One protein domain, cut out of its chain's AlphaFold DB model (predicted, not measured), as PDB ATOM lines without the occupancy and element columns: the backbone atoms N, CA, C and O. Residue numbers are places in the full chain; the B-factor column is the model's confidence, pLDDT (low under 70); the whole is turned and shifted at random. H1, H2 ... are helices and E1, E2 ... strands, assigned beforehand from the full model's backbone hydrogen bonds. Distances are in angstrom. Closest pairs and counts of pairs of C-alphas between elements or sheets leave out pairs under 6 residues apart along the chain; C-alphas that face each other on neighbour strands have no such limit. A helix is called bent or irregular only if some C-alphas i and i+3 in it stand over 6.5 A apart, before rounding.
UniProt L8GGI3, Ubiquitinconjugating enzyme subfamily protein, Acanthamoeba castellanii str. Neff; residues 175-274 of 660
ATOM      1  N   ILE A 175      26.183 -14.142  -6.745       80.19
ATOM      2  CA  ILE A 175      25.767 -14.543  -5.401       80.19
ATOM      3  C   ILE A 175      26.485 -13.713  -4.345       80.19
ATOM      4  O   ILE A 175      27.637 -13.309  -4.505       80.19
ATOM      5  N   CYS A 176      25.807 -13.479  -3.229       83.56
ATOM      6  CA  CYS A 176      26.417 -12.871  -2.061       83.56
ATOM      7  C   CYS A 176      27.530 -13.766  -1.503       83.56
ATOM      8  O   CYS A 176      27.277 -14.911  -1.137       83.56
ATOM      9  N   PHE A 177      28.747 -13.244  -1.339       79.75
ATOM     10  CA  PHE A 177      29.867 -14.033  -0.817       79.75
ATOM     11  C   PHE A 177      29.613 -14.549   0.610       79.75
ATOM     12  O   PHE A 177      30.143 -15.603   0.973       79.75
ATOM     13  N   HIS A 178      28.805 -13.823   1.396       81.19
ATOM     14  CA  HIS A 178      28.486 -14.126   2.792       81.19
ATOM     15  C   HIS A 178      27.266 -15.044   2.936       81.19
ATOM     16  O   HIS A 178      27.392 -16.162   3.421       81.19
ATOM     17  N   SER A 179      26.093 -14.582   2.499       79.19
ATOM     18  CA  SER A 179      24.818 -15.289   2.686       79.19
ATOM     19  C   SER A 179      24.504 -16.296   1.580       79.19
ATOM     20  O   SER A 179      23.519 -17.018   1.696       79.19
ATOM     21  N   LYS A 180      25.300 -16.318   0.500       78.94
ATOM     22  CA  LYS A 180      25.097 -17.125  -0.718       78.94
ATOM     23  C   LYS A 180      23.790 -16.851  -1.468       78.94
ATOM     24  O   LYS A 180      23.509 -17.519  -2.452       78.94
ATOM     25  N   ARG A 181      23.035 -15.826  -1.052       82.12
ATOM     26  CA  ARG A 181      21.801 -15.405  -1.719       82.12
ATOM     27  C   ARG A 181      22.060 -14.942  -3.142       82.12
ATOM     28  O   ARG A 181      23.044 -14.236  -3.388       82.12
ATOM     29  N   THR A 182      21.144 -15.275  -4.038       85.94
ATOM     30  CA  THR A 182      21.175 -14.829  -5.433       85.94
ATOM     31  C   THR A 182      20.552 -13.436  -5.589       85.94
ATOM     32  O   THR A 182      19.924 -12.892  -4.677       85.94
ATOM     33  N   HIS A 183      20.716 -12.845  -6.774       88.12
ATOM     34  CA  HIS A 183      20.079 -11.577  -7.135       88.12
ATOM     35  C   HIS A 183      18.551 -11.662  -7.251       88.12
ATOM     36  O   HIS A 183      17.885 -10.629  -7.195       88.12
ATOM     37  N   GLU A 184      17.987 -12.861  -7.396       88.00
ATOM     38  CA  GLU A 184      16.540 -13.090  -7.374       88.00
ATOM     39  C   GLU A 184      16.002 -13.008  -5.938       88.00
ATOM     40  O   GLU A 184      14.942 -12.430  -5.703       88.00
ATOM     41  N   GLU A 185      16.773 -13.507  -4.969       89.50
ATOM     42  CA  GLU A 185      16.383 -13.588  -3.559       89.50
ATOM     43  C   GLU A 185      16.616 -12.294  -2.762       89.50
ATOM     44  O   GLU A 185      15.951 -12.070  -1.746       89.50
ATOM     45  N   ASP A 186      17.588 -11.463  -3.155       94.88
ATOM     46  CA  ASP A 186      17.957 -10.243  -2.427       94.88
ATOM     47  C   ASP A 186      18.573  -9.168  -3.345       94.88
ATOM     48  O   ASP A 186      18.995  -9.426  -4.474       94.88
ATOM     49  N   VAL A 187      18.656  -7.930  -2.853       98.00
ATOM     50  CA  VAL A 187      19.361  -6.845  -3.546       98.00
ATOM     51  C   VAL A 187      20.864  -7.038  -3.367       98.00
ATOM     52  O   VAL A 187      21.413  -6.784  -2.299       98.00
ATOM     53  N   LEU A 188      21.542  -7.496  -4.418       96.12
ATOM     54  CA  LEU A 188      23.002  -7.591  -4.461       96.12
ATOM     55  C   LEU A 188      23.709  -6.280  -4.849       96.12
ATOM     56  O   LEU A 188      23.218  -5.488  -5.655       96.12
ATOM     57  N   GLY A 189      24.891  -6.081  -4.271       96.31
ATOM     58  CA  GLY A 189      25.727  -4.894  -4.404       96.31
ATOM     59  C   GLY A 189      27.172  -5.150  -4.000       96.31
ATOM     60  O   GLY A 189      27.579  -6.294  -3.826       96.31
ATOM     61  N   VAL A 190      27.943  -4.083  -3.818       94.81
ATOM     62  CA  VAL A 190      29.345  -4.131  -3.381       94.81
ATOM     63  C   VAL A 190      29.590  -3.183  -2.212       94.81
ATOM     64  O   VAL A 190      28.922  -2.157  -2.058       94.81
ATOM     65  N   GLY A 191      30.572  -3.519  -1.377       94.06
ATOM     66  CA  GLY A 191      31.065  -2.617  -0.337       94.06
ATOM     67  C   GLY A 191      31.846  -1.445  -0.936       94.06
ATOM     68  O   GLY A 191      32.680  -1.649  -1.822       94.06
ATOM     69  N   ILE A 192      31.591  -0.229  -0.442       94.81
ATOM     70  CA  ILE A 192      32.282   1.005  -0.845       94.81
ATOM     71  C   ILE A 192      33.021   1.631   0.346       94.81
ATOM     72  O   ILE A 192      32.479   1.770   1.454       94.81
ATOM     73  N   SER A 193      34.251   2.064   0.073       91.44
ATOM     74  CA  SER A 193      35.134   2.784   0.992       91.44
ATOM     75  C   SER A 193      35.554   4.116   0.380       91.44
ATOM     76  O   SER A 193      35.932   4.178  -0.788       91.44
ATOM     77  N   LEU A 194      35.503   5.185   1.173       92.19
ATOM     78  CA  LEU A 194      35.851   6.534   0.730       92.19
ATOM     79  C   LEU A 194      37.235   6.916   1.260       92.19
ATOM     80  O   LEU A 194      37.468   6.909   2.470       92.19
ATOM     81  N   GLU A 195      38.149   7.256   0.357       89.56
ATOM     82  CA  GLU A 195      39.451   7.829   0.693       89.56
ATOM     83  C   GLU A 195      39.367   9.352   0.600       89.56
ATOM     84  O   GLU A 195      38.881   9.887  -0.394       89.56
ATOM     85  N   HIS A 196      39.881  10.058   1.604       89.19
ATOM     86  CA  HIS A 196      39.851  11.519   1.684       89.19
ATOM     87  C   HIS A 196      41.247  12.119   1.511       89.19
ATOM     88  O   HIS A 196      42.259  11.480   1.810       89.19
ATOM     89  N   PHE A 197      41.321  13.365   1.039       85.69
ATOM     90  CA  PHE A 197      42.592  14.088   1.033       85.69
ATOM     91  C   PHE A 197      43.080  14.328   2.476       85.69
ATOM     92  O   PHE A 197      42.268  14.658   3.342       85.69
ATOM     93  N   PRO A 198      44.393  14.216   2.761       85.12
ATOM     94  CA  PRO A 198      44.915  14.453   4.105       85.12
ATOM     95  C   PRO A 198      44.506  15.829   4.645       85.12
ATOM     96  O   PRO A 198      44.752  16.853   4.006       85.12
ATOM     97  N   GLY A 199      43.869  15.843   5.819       83.12
ATOM     98  CA  GLY A 199      43.414  17.071   6.478       83.12
ATOM     99  C   GLY A 199      42.242  17.783   5.793       83.12
ATOM    100  O   GLY A 199      41.950  18.923   6.142       83.12
ATOM    101  N   GLN A 200      41.575  17.152   4.822       82.69
ATOM    102  CA  GLN A 200      40.419  17.715   4.128       82.69
ATOM    103  C   GLN A 200      39.252  16.735   4.176       82.69
ATOM    104  O   GLN A 200      39.435  15.526   4.082       82.69
ATOM    105  N   ALA A 201      38.035  17.267   4.251       79.50
ATOM    106  CA  ALA A 201      36.832  16.447   4.188       79.50
ATOM    107  C   ALA A 201      36.519  15.969   2.757       79.50
ATOM    108  O   ALA A 201      35.686  15.100   2.574       79.50
ATOM    109  N   ARG A 202      37.197  16.501   1.731       83.44
ATOM    110  CA  ARG A 202      36.942  16.184   0.320       83.44
ATOM    111  C   ARG A 202      37.389  14.766  -0.051       83.44
ATOM    112  O   ARG A 202      38.529  14.381   0.225       83.44
ATOM    113  N   ILE A 203      36.528  14.038  -0.765       88.00
ATOM    114  CA  ILE A 203      36.824  12.700  -1.297       88.00
ATOM    115  C   ILE A 203      37.942  12.778  -2.345       88.00
ATOM    116  O   ILE A 203      37.868  13.521  -3.327       88.00
ATOM    117  N   LYS A 204      38.981  11.972  -2.135       86.75
ATOM    118  CA  LYS A 204      40.084  11.720  -3.062       86.75
ATOM    119  C   LYS A 204      39.752  10.576  -4.019       86.75
ATOM    120  O   LYS A 204      39.905  10.756  -5.223       86.75
ATOM    121  N   ALA A 205      39.297   9.438  -3.495       88.31
ATOM    122  CA  ALA A 205      38.991   8.246  -4.284       88.31
ATOM    123  C   ALA A 205      37.827   7.451  -3.684       88.31
ATOM    124  O   ALA A 205      37.611   7.460  -2.470       88.31
ATOM    125  N   ILE A 206      37.092   6.754  -4.550       91.00
ATOM    126  CA  ILE A 206      36.037   5.812  -4.169       91.00
ATOM    127  C   ILE A 206      36.541   4.400  -4.483       91.00
ATOM    128  O   ILE A 206      36.822   4.086  -5.637       91.00
ATOM    129  N   ASN A 207      36.669   3.568  -3.450       88.12
ATOM    130  CA  ASN A 207      37.309   2.255  -3.507       88.12
ATOM    131  C   ASN A 207      36.305   1.131  -3.233       88.12
ATOM    132  O   ASN A 207      35.343   1.301  -2.480       88.12
ATOM    133  N   THR A 208      36.552  -0.039  -3.822       87.00
ATOM    134  CA  THR A 208      35.726  -1.239  -3.654       87.00
ATOM    135  C   THR A 208      36.523  -2.497  -3.983       87.00
ATOM    136  O   THR A 208      37.310  -2.496  -4.929       87.00
ATOM    137  N   SER A 209      36.298  -3.572  -3.227       79.19
ATOM    138  CA  SER A 209      36.898  -4.886  -3.490       79.19
ATOM    139  C   SER A 209      36.133  -5.695  -4.544       79.19
ATOM    140  O   SER A 209      36.590  -6.761  -4.948       79.19
ATOM    141  N   LEU A 210      34.965  -5.197  -4.982       84.00
ATOM    142  CA  LEU A 210      34.037  -5.873  -5.897       84.00
ATOM    143  C   LEU A 210      33.530  -7.238  -5.404       84.00
ATOM    144  O   LEU A 210      33.029  -8.042  -6.189       84.00
ATOM    145  N   ASP A 211      33.618  -7.495  -4.099       82.69
ATOM    146  CA  ASP A 211      33.006  -8.675  -3.506       82.69
ATOM    147  C   ASP A 211      31.494  -8.461  -3.393       82.69
ATOM    148  O   ASP A 211      31.022  -7.571  -2.676       82.69
ATOM    149  N   VAL A 212      30.733  -9.283  -4.115       88.25
ATOM    150  CA  VAL A 212      29.273  -9.190  -4.170       88.25
ATOM    151  C   VAL A 212      28.674  -9.517  -2.806       88.25
ATOM    152  O   VAL A 212      28.871 -10.602  -2.269       88.25
ATOM    153  N   LEU A 213      27.898  -8.594  -2.252       91.69
ATOM    154  CA  LEU A 213      27.244  -8.695  -0.953       91.69
ATOM    155  C   LEU A 213      25.735  -8.487  -1.125       91.69
ATOM    156  O   LEU A 213      25.307  -7.740  -1.999       91.69
ATOM    157  N   SER A 214      24.918  -9.123  -0.289       96.19
ATOM    158  CA  SER A 214      23.475  -8.877  -0.259       96.19
ATOM    159  C   SER A 214      23.122  -7.747   0.704       96.19
ATOM    160  O   SER A 214      23.786  -7.545   1.725       96.19
ATOM    161  N   LEU A 215      22.045  -7.022   0.409       97.69
ATOM    162  CA  LEU A 215      21.557  -5.935   1.248       97.69
ATOM    163  C   LEU A 215      21.234  -6.421   2.666       97.69
ATOM    164  O   LEU A 215      21.553  -5.722   3.629       97.69
ATOM    165  N   ARG A 216      20.667  -7.626   2.829       95.12
ATOM    166  CA  ARG A 216      20.445  -8.219   4.161       95.12
ATOM    167  C   ARG A 216      21.754  -8.503   4.890       95.12
ATOM    168  O   ARG A 216      21.874  -8.119   6.047       95.12
ATOM    169  N   ALA A 217      22.761  -9.053   4.210       93.75
ATOM    170  CA  ALA A 217      24.075  -9.268   4.818       93.75
ATOM    171  C   ALA A 217      24.719  -7.946   5.278       93.75
ATOM    172  O   ALA A 217      25.326  -7.856   6.347       93.75
ATOM    173  N   PHE A 218      24.539  -6.869   4.511       97.38
ATOM    174  CA  PHE A 218      24.998  -5.543   4.915       97.38
ATOM    175  C   PHE A 218      24.195  -4.954   6.087       97.38
ATOM    176  O   PHE A 218      24.766  -4.352   6.999       97.38
ATOM    177  N   THR A 219      22.870  -5.071   6.083       95.69
ATOM    178  CA  THR A 219      22.003  -4.366   7.043       95.69
ATOM    179  C   THR A 219      21.740  -5.166   8.318       95.69
ATOM    180  O   THR A 219      21.924  -4.636   9.413       95.69
ATOM    181  N   GLN A 220      21.350  -6.433   8.182       94.25
ATOM    182  CA  GLN A 220      20.950  -7.327   9.271       94.25
ATOM    183  C   GLN A 220      22.170  -8.000   9.900       94.25
ATOM    184  O   GLN A 220      22.401  -7.843  11.098       94.25
ATOM    185  N   ASP A 221      23.005  -8.639   9.078       92.12
ATOM    186  CA  ASP A 221      24.190  -9.373   9.554       92.12
ATOM    187  C   ASP A 221      25.376  -8.434   9.844       92.12
ATOM    188  O   ASP A 221      26.398  -8.836  10.399       92.12
ATOM    189  N   ARG A 222      25.237  -7.149   9.487       94.75
ATOM    190  CA  ARG A 222      26.221  -6.077   9.713       94.75
ATOM    191  C   ARG A 222      27.608  -6.391   9.141       94.75
ATOM    192  O   ARG A 222      28.622  -5.958   9.691       94.75
ATOM    193  N   VAL A 223      27.672  -7.073   7.998       90.69
ATOM    194  CA  VAL A 223      28.937  -7.342   7.302       90.69
ATOM    195  C   VAL A 223      29.570  -6.023   6.842       90.69
ATOM    196  O   VAL A 223      28.953  -5.237   6.122       90.69
ATOM    197  N   ARG A 224      30.801  -5.750   7.289       94.06
ATOM    198  CA  ARG A 224      31.584  -4.531   6.971       94.06
ATOM    199  C   ARG A 224      33.003  -4.826   6.488       94.06
ATOM    200  O   ARG A 224      33.817  -3.915   6.377       94.06
ATOM    201  N   LEU A 225      33.307  -6.098   6.259       83.06
ATOM    202  CA  LEU A 225      34.611  -6.569   5.816       83.06
ATOM    203  C   LEU A 225      34.439  -7.336   4.515       83.06
ATOM    204  O   LEU A 225      33.522  -8.151   4.400       83.06
ATOM    205  N   SER A 226      35.312  -7.058   3.555       77.38
ATOM    206  CA  SER A 226      35.362  -7.756   2.275       77.38
ATOM    207  C   SER A 226      35.854  -9.202   2.437       77.38
ATOM    208  O   SER A 226      36.234  -9.617   3.541       77.38
ATOM    209  N   VAL A 227      35.889  -9.977   1.346       69.44
ATOM    210  CA  VAL A 227      36.484 -11.331   1.360       69.44
ATOM    211  C   VAL A 227      37.944 -11.252   1.818       69.44
ATOM    212  O   VAL A 227      38.380 -12.030   2.666       69.44
ATOM    213  N   TRP A 228      38.640 -10.210   1.363       67.25
ATOM    214  CA  TRP A 228      40.026  -9.874   1.699       67.25
ATOM    215  C   TRP A 228      40.179  -9.072   2.998       67.25
ATOM    216  O   TRP A 228      41.254  -8.559   3.292       67.25
ATOM    217  N   LYS A 229      39.112  -8.972   3.803       70.44
ATOM    218  CA  LYS A 229      39.095  -8.291   5.110       70.44
ATOM    219  C   LYS A 229      39.378  -6.790   5.046       70.44
ATOM    220  O   LYS A 229      39.741  -6.185   6.055       70.44
ATOM    221  N   GLU A 230      39.138  -6.174   3.897       76.12
ATOM    222  CA  GLU A 230      39.177  -4.725   3.747       76.12
ATOM    223  C   GLU A 230      37.891  -4.121   4.325       76.12
ATOM    224  O   GLU A 230      36.793  -4.603   4.018       76.12
ATOM    225  N   PRO A 231      37.989  -3.087   5.175       84.56
ATOM    226  CA  PRO A 231      36.816  -2.454   5.742       84.56
ATOM    227  C   PRO A 231      36.104  -1.593   4.702       84.56
ATOM    228  O   PRO A 231      36.735  -0.809   3.991       84.56
ATOM    229  N   PHE A 232      34.778  -1.683   4.687       93.06
ATOM    230  CA  PHE A 232      33.902  -0.797   3.928       93.06
ATOM    231  C   PHE A 232      32.742  -0.307   4.785       93.06
ATOM    232  O   PHE A 232      32.328  -0.950   5.754       93.06
ATOM    233  N   ARG A 233      32.222   0.873   4.442       94.19
ATOM    234  CA  ARG A 233      31.232   1.577   5.273       94.19
ATOM    235  C   ARG A 233      29.892   1.762   4.580       94.19
ATOM    236  O   ARG A 233      28.870   1.832   5.259       94.19
ATOM    237  N   LEU A 234      29.910   1.824   3.254       96.75
ATOM    238  CA  LEU A 234      28.737   1.992   2.411       96.75
ATOM    239  C   LEU A 234      28.488   0.716   1.603       96.75
ATOM    240  O   LEU A 234      29.396  -0.093   1.406       96.75
ATOM    241  N   PHE A 235      27.254   0.549   1.143       97.75
ATOM    242  CA  PHE A 235      26.828  -0.548   0.283       97.75
ATOM    243  C   PHE A 235      26.201   0.045  -0.963       97.75
ATOM    244  O   PHE A 235      25.191   0.728  -0.855       97.75
ATOM    245  N   LEU A 236      26.798  -0.207  -2.123       97.88
ATOM    246  CA  LEU A 236      26.278   0.242  -3.405       97.88
ATOM    247  C   LEU A 236      25.668  -0.960  -4.133       97.88
ATOM    248  O   LEU A 236      26.425  -1.824  -4.583       97.88
ATOM    249  N   PRO A 237      24.332  -1.049  -4.260       97.75
ATOM    250  CA  PRO A 237      23.711  -2.052  -5.116       97.75
ATOM    251  C   PRO A 237      24.231  -1.955  -6.554       97.75
ATOM    252  O   PRO A 237      24.504  -0.861  -7.045       97.75
ATOM    253  N   LEU A 238      24.357  -3.092  -7.234       95.69
ATOM    254  CA  LEU A 238      24.711  -3.131  -8.655       95.69
ATOM    255  C   LEU A 238      23.448  -3.117  -9.521       95.69
ATOM    256  O   LEU A 238      22.359  -3.424  -9.046       95.69
ATOM    257  N   VAL A 239      23.591  -2.804 -10.809       95.88
ATOM    258  CA  VAL A 239      22.520  -3.021 -11.790       95.88
ATOM    259  C   VAL A 239      22.763  -4.364 -12.472       95.88
ATOM    260  O   VAL A 239      23.692  -4.491 -13.271       95.88
ATOM    261  N   ILE A 240      21.945  -5.363 -12.134       91.19
ATOM    262  CA  ILE A 240      22.059  -6.728 -12.671       91.19
ATOM    263  C   ILE A 240      21.022  -6.935 -13.777       91.19
ATOM    264  O   ILE A 240      21.383  -7.081 -14.933       91.19
ATOM    265  N   GLY A 241      19.729  -6.862 -13.472       87.81
ATOM    266  CA  GLY A 241      18.653  -6.983 -14.465       87.81
ATOM    267  C   GLY A 241      17.475  -6.069 -14.134       87.81
ATOM    268  O   GLY A 241      17.493  -5.460 -13.066       87.81
ATOM    269  N   PRO A 242      16.449  -5.971 -14.998       89.19
ATOM    270  CA  PRO A 242      15.322  -5.055 -14.795       89.19
ATOM    271  C   PRO A 242      14.605  -5.254 -13.452       89.19
ATOM    272  O   PRO A 242      14.403  -4.292 -12.715       89.19
ATOM    273  N   ASP A 243      14.312  -6.505 -13.082       91.44
ATOM    274  CA  ASP A 243      13.607  -6.816 -11.831       91.44
ATOM    275  C   ASP A 243      14.456  -6.497 -10.597       91.44
ATOM    276  O   ASP A 243      13.971  -5.946  -9.606       91.44
ATOM    277  N   HIS A 244      15.748  -6.838 -10.654       94.75
ATOM    278  CA  HIS A 244      16.697  -6.523  -9.588       94.75
ATOM    279  C   HIS A 244      16.906  -5.008  -9.469       94.75
ATOM    280  O   HIS A 244      16.856  -4.484  -8.359       94.75
ATOM    281  N   PHE A 245      17.029  -4.293 -10.592       96.12
ATOM    282  CA  PHE A 245      17.140  -2.837 -10.628       96.12
ATOM    283  C   PHE A 245      15.913  -2.166 -10.016       96.12
ATOM    284  O   PHE A 245      16.080  -1.271  -9.196       96.12
ATOM    285  N   GLY A 246      14.698  -2.642 -10.308       96.50
ATOM    286  CA  GLY A 246      13.476  -2.128  -9.683       96.50
ATOM    287  C   GLY A 246      13.517  -2.179  -8.150       96.50
ATOM    288  O   GLY A 246      13.084  -1.236  -7.492       96.50
ATOM    289  N   ARG A 247      14.111  -3.233  -7.571       97.38
ATOM    290  CA  ARG A 247      14.335  -3.344  -6.115       97.38
ATOM    291  C   ARG A 247      15.537  -2.531  -5.624       97.38
ATOM    292  O   ARG A 247      15.531  -2.048  -4.497       97.38
ATOM    293  N   ALA A 248      16.581  -2.406  -6.438       97.69
ATOM    294  CA  ALA A 248      17.850  -1.783  -6.073       97.69
ATOM    295  C   ALA A 248      17.863  -0.253  -6.231       97.69
ATOM    296  O   ALA A 248      18.625   0.420  -5.539       97.69
ATOM    297  N   ARG A 249      17.034   0.301  -7.122       96.31
ATOM    298  CA  ARG A 249      17.073   1.693  -7.597       96.31
ATOM    299  C   ARG A 249      17.160   2.725  -6.474       96.31
ATOM    300  O   ARG A 249      18.087   3.530  -6.456       96.31
ATOM    301  N   GLU A 250      16.227   2.688  -5.525       94.44
ATOM    302  CA  GLU A 250      16.191   3.654  -4.417       94.44
ATOM    303  C   GLU A 250      17.416   3.532  -3.505       94.44
ATOM    304  O   GLU A 250      17.971   4.537  -3.064       94.44
ATOM    305  N   HIS A 251      17.895   2.307  -3.272       96.31
ATOM    306  CA  HIS A 251      19.105   2.061  -2.489       96.31
ATOM    307  C   HIS A 251      20.367   2.578  -3.195       96.31
ATOM    308  O   HIS A 251      21.291   3.052  -2.527       96.31
ATOM    309  N   ILE A 252      20.412   2.517  -4.531       97.25
ATOM    310  CA  ILE A 252      21.495   3.118  -5.318       97.25
ATOM    311  C   ILE A 252      21.470   4.635  -5.136       97.25
ATOM    312  O   ILE A 252      22.478   5.204  -4.722       97.25
ATOM    313  N   LEU A 253      20.328   5.282  -5.378       95.00
ATOM    314  CA  LEU A 253      20.199   6.740  -5.268       95.00
ATOM    315  C   LEU A 253      20.511   7.251  -3.853       95.00
ATOM    316  O   LEU A 253      21.234   8.236  -3.718       95.00
ATOM    317  N   ASP A 254      20.041   6.569  -2.806       92.81
ATOM    318  CA  ASP A 254      20.384   6.897  -1.414       92.81
ATOM    319  C   ASP A 254      21.897   6.794  -1.167       92.81
ATOM    320  O   ASP A 254      22.509   7.699  -0.600       92.81
ATOM    321  N   THR A 255      22.539   5.730  -1.652       95.38
ATOM    322  CA  THR A 255      23.989   5.553  -1.488       95.38
ATOM    323  C   THR A 255      24.780   6.627  -2.229       95.38
ATOM    324  O   THR A 255      25.697   7.209  -1.653       95.38
ATOM    325  N   LEU A 256      24.417   6.934  -3.478       94.62
ATOM    326  CA  LEU A 256      25.065   7.991  -4.257       94.62
ATOM    327  C   LEU A 256      24.847   9.369  -3.619       94.62
ATOM    328  O   LEU A 256      25.788  10.152  -3.554       94.62
ATOM    329  N   SER A 257      23.663   9.635  -3.057       92.12
ATOM    330  CA  SER A 257      23.366  10.880  -2.335       92.12
ATOM    331  C   SER A 257      24.216  11.033  -1.073       92.12
ATOM    332  O   SER A 257      24.687  12.131  -0.775       92.12
ATOM    333  N   ARG A 258      24.478   9.940  -0.347       91.75
ATOM    334  CA  ARG A 258      25.401   9.948   0.801       91.75
ATOM    335  C   ARG A 258      26.840  10.218   0.374       91.75
ATOM    336  O   ARG A 258      27.520  10.977   1.050       91.75
ATOM    337  N   ILE A 259      27.290   9.623  -0.733       92.69
ATOM    338  CA  ILE A 259      28.639   9.858  -1.268       92.69
ATOM    339  C   ILE A 259      28.787  11.310  -1.732       92.69
ATOM    340  O   ILE A 259      29.780  11.945  -1.398       92.69
ATOM    341  N   GLU A 260      27.797  11.840  -2.455       90.75
ATOM    342  CA  GLU A 260      27.755  13.243  -2.875       90.75
ATOM    343  C   GLU A 260      27.858  14.176  -1.669       90.75
ATOM    344  O   GLU A 260      28.677  15.081  -1.666       90.75
ATOM    345  N   ASN A 261      27.069  13.941  -0.619       87.38
ATOM    346  CA  ASN A 261      27.010  14.826   0.543       87.38
ATOM    347  C   ASN A 261      28.165  14.657   1.544       87.38
ATOM    348  O   ASN A 261      28.291  15.465   2.473       87.38
ATOM    349  N   GLU A 262      29.024  13.655   1.365       86.44
ATOM    350  CA  GLU A 262      30.214  13.481   2.191       86.44
ATOM    351  C   GLU A 262      31.178  14.651   1.944       86.44
ATOM    352  O   GLU A 262      31.450  15.056   0.812       86.44
ATOM    353  N   GLY A 263      31.718  15.228   3.016       70.50
ATOM    354  CA  GLY A 263      32.851  16.134   2.863       70.50
ATOM    355  C   GLY A 263      32.587  17.488   2.204       70.50
ATOM    356  O   GLY A 263      33.547  18.207   1.924       70.50
ATOM    357  N   GLY A 264      31.319  17.849   1.984       68.88
ATOM    358  CA  GLY A 264      30.913  19.153   1.458       68.88
ATOM    359  C   GLY A 264      30.226  19.160   0.090       68.88
ATOM    360  O   GLY A 264      29.898  20.258  -0.359       68.88
ATOM    361  N   GLY A 265      29.951  18.014  -0.546       71.94
ATOM    362  CA  GLY A 265      29.376  18.013  -1.899       71.94
ATOM    363  C   GLY A 265      30.440  17.959  -2.993       71.94
ATOM    364  O   GLY A 265      31.475  18.616  -2.871       71.94
ATOM    365  N   PHE A 266      30.165  17.277  -4.106       76.25
ATOM    366  CA  PHE A 266      30.845  17.562  -5.377       76.25
ATOM    367  C   PHE A 266      30.186  18.750  -6.090       76.25
ATOM    368  O   PHE A 266      30.859  19.532  -6.758       76.25
ATOM    369  N   THR A 267      28.874  18.905  -5.912       71.31
ATOM    370  CA  THR A 267      28.004  19.831  -6.649       71.31
ATOM    371  C   THR A 267      27.329  20.880  -5.757       71.31
ATOM    372  O   THR A 267      26.414  21.579  -6.188       71.31
ATOM    373  N   GLY A 268      27.812  21.026  -4.517       71.06
ATOM    374  CA  GLY A 268      27.088  21.700  -3.436       71.06
ATOM    375  C   GLY A 268      26.082  20.740  -2.797       71.06
ATOM    376  O   GLY A 268      25.566  19.857  -3.470       71.06
ATOM    377  N   ARG A 269      25.849  20.841  -1.479       68.69
ATOM    378  CA  ARG A 269      25.003  19.878  -0.746       68.69
ATOM    379  C   ARG A 269      23.621  19.769  -1.389       68.69
ATOM    380  O   ARG A 269      22.818  20.694  -1.277       68.69
ATOM    381  N   LEU A 270      23.358  18.638  -2.032       72.94
ATOM    382  CA  LEU A 270      22.033  18.300  -2.530       72.94
ATOM    383  C   LEU A 270      21.174  17.802  -1.360       72.94
ATOM    384  O   LEU A 270      21.714  17.194  -0.429       72.94
ATOM    385  N   PRO A 271      19.845  18.016  -1.388       66.44
ATOM    386  CA  PRO A 271      18.947  17.407  -0.415       66.44
ATOM    387  C   PRO A 271      19.216  15.904  -0.293       66.44
ATOM    388  O   PRO A 271      19.495  15.229  -1.288       66.44
ATOM    389  N   GLN A 272      19.145  15.379   0.931       67.25
ATOM    390  CA  GLN A 272      19.246  13.941   1.145       67.25
ATOM    391  C   GLN A 272      18.040  13.280   0.464       67.25
ATOM    392  O   GLN A 272      16.919  13.436   0.937       67.25
ATOM    393  N   TRP A 273      18.307  12.579  -0.646       66.62
ATOM    394  CA  TRP A 273      17.327  12.009  -1.579       66.62
ATOM    395  C   TRP A 273      16.391  13.051  -2.235       66.62
ATOM    396  O   TRP A 273      15.571  13.697  -1.591       66.62
ATOM    397  N   THR A 274      16.491  13.200  -3.560       75.44
ATOM    398  CA  THR A 274      15.632  14.088  -4.366       75.44
ATOM    399  C   THR A 274      14.975  13.306  -5.495       75.44
ATOM    400  O   THR A 274      15.589  12.406  -6.067       75.44
TER     401      THR A 274
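What this domain is: This is residues 175 to 274 of the 660 residues of the protein "Ubiquitinconjugating enzyme subfamily protein" of Acanthamoeba castellanii str. Neff (UniProt L8GGI3). A long helix, H2, runs along a small twisted sheet built on one long strand, E1, which has short strands on both sides. The short helix H1 packs on the sheet, and residues 265 to 274 fold back after H2. The printed part has 100 residues, with named elements in the order E1, E2, E3, H1, E4, H2; the class is mixed, with 49 residues in named elements, under half. The branched sheet is antiparallel in its three pairs; the whole is compact, with a radius of gyration of the C-alphas of 14.0 A and spans of 40 by 32 by 20 A.

How they stand to each other: E1, residues 188 to 196, forms a hairpin with E2, residues 203 to 207; N 193 and O 207 are 2.9 A apart, within hydrogen-bond range. E3, residues 212 to 214, lies on the same side of E1 as E2, with N 189 and O 213 at 2.8 A. H1, residues 215 to 219, is on the sheet at a height of 9.0 A. E4, residues 234 to 237, is on the other side of E1, with N 190 and O 236 at 2.8 A. H2, residues 242 to 264, is on the sheet at a height of 8.0 A and runs along the strands, at 9 degrees to E1 on the local plane. Its closest C-alphas to E4 are those of Ile 252 and Pro 237, 5.6 A. H1 and H2 are apart. Every O i to N i+4 pair is within range in H1, 15 of 19 in H2.

Where its parts are: E1 spans 26.2 A from C-alpha 188 at (23.002, -7.591, -4.461). H2 spans 33.1 A to C-alpha 264 at (30.913, 19.153, 1.458), with a kink of 49 degrees near residue 249; it is irregular, C-alphas 260 and 263 being 8.2 A apart.

The domain as a whole: The C-alphas farthest apart, of Glu 184 and Gly 199, are 42.7 A apart. The printed part has no cut. The link from H1 to E4, 14 residues, is long. Residues 227 to 228, 264, 269 and 271 to 273 are under 70 in pLDDT.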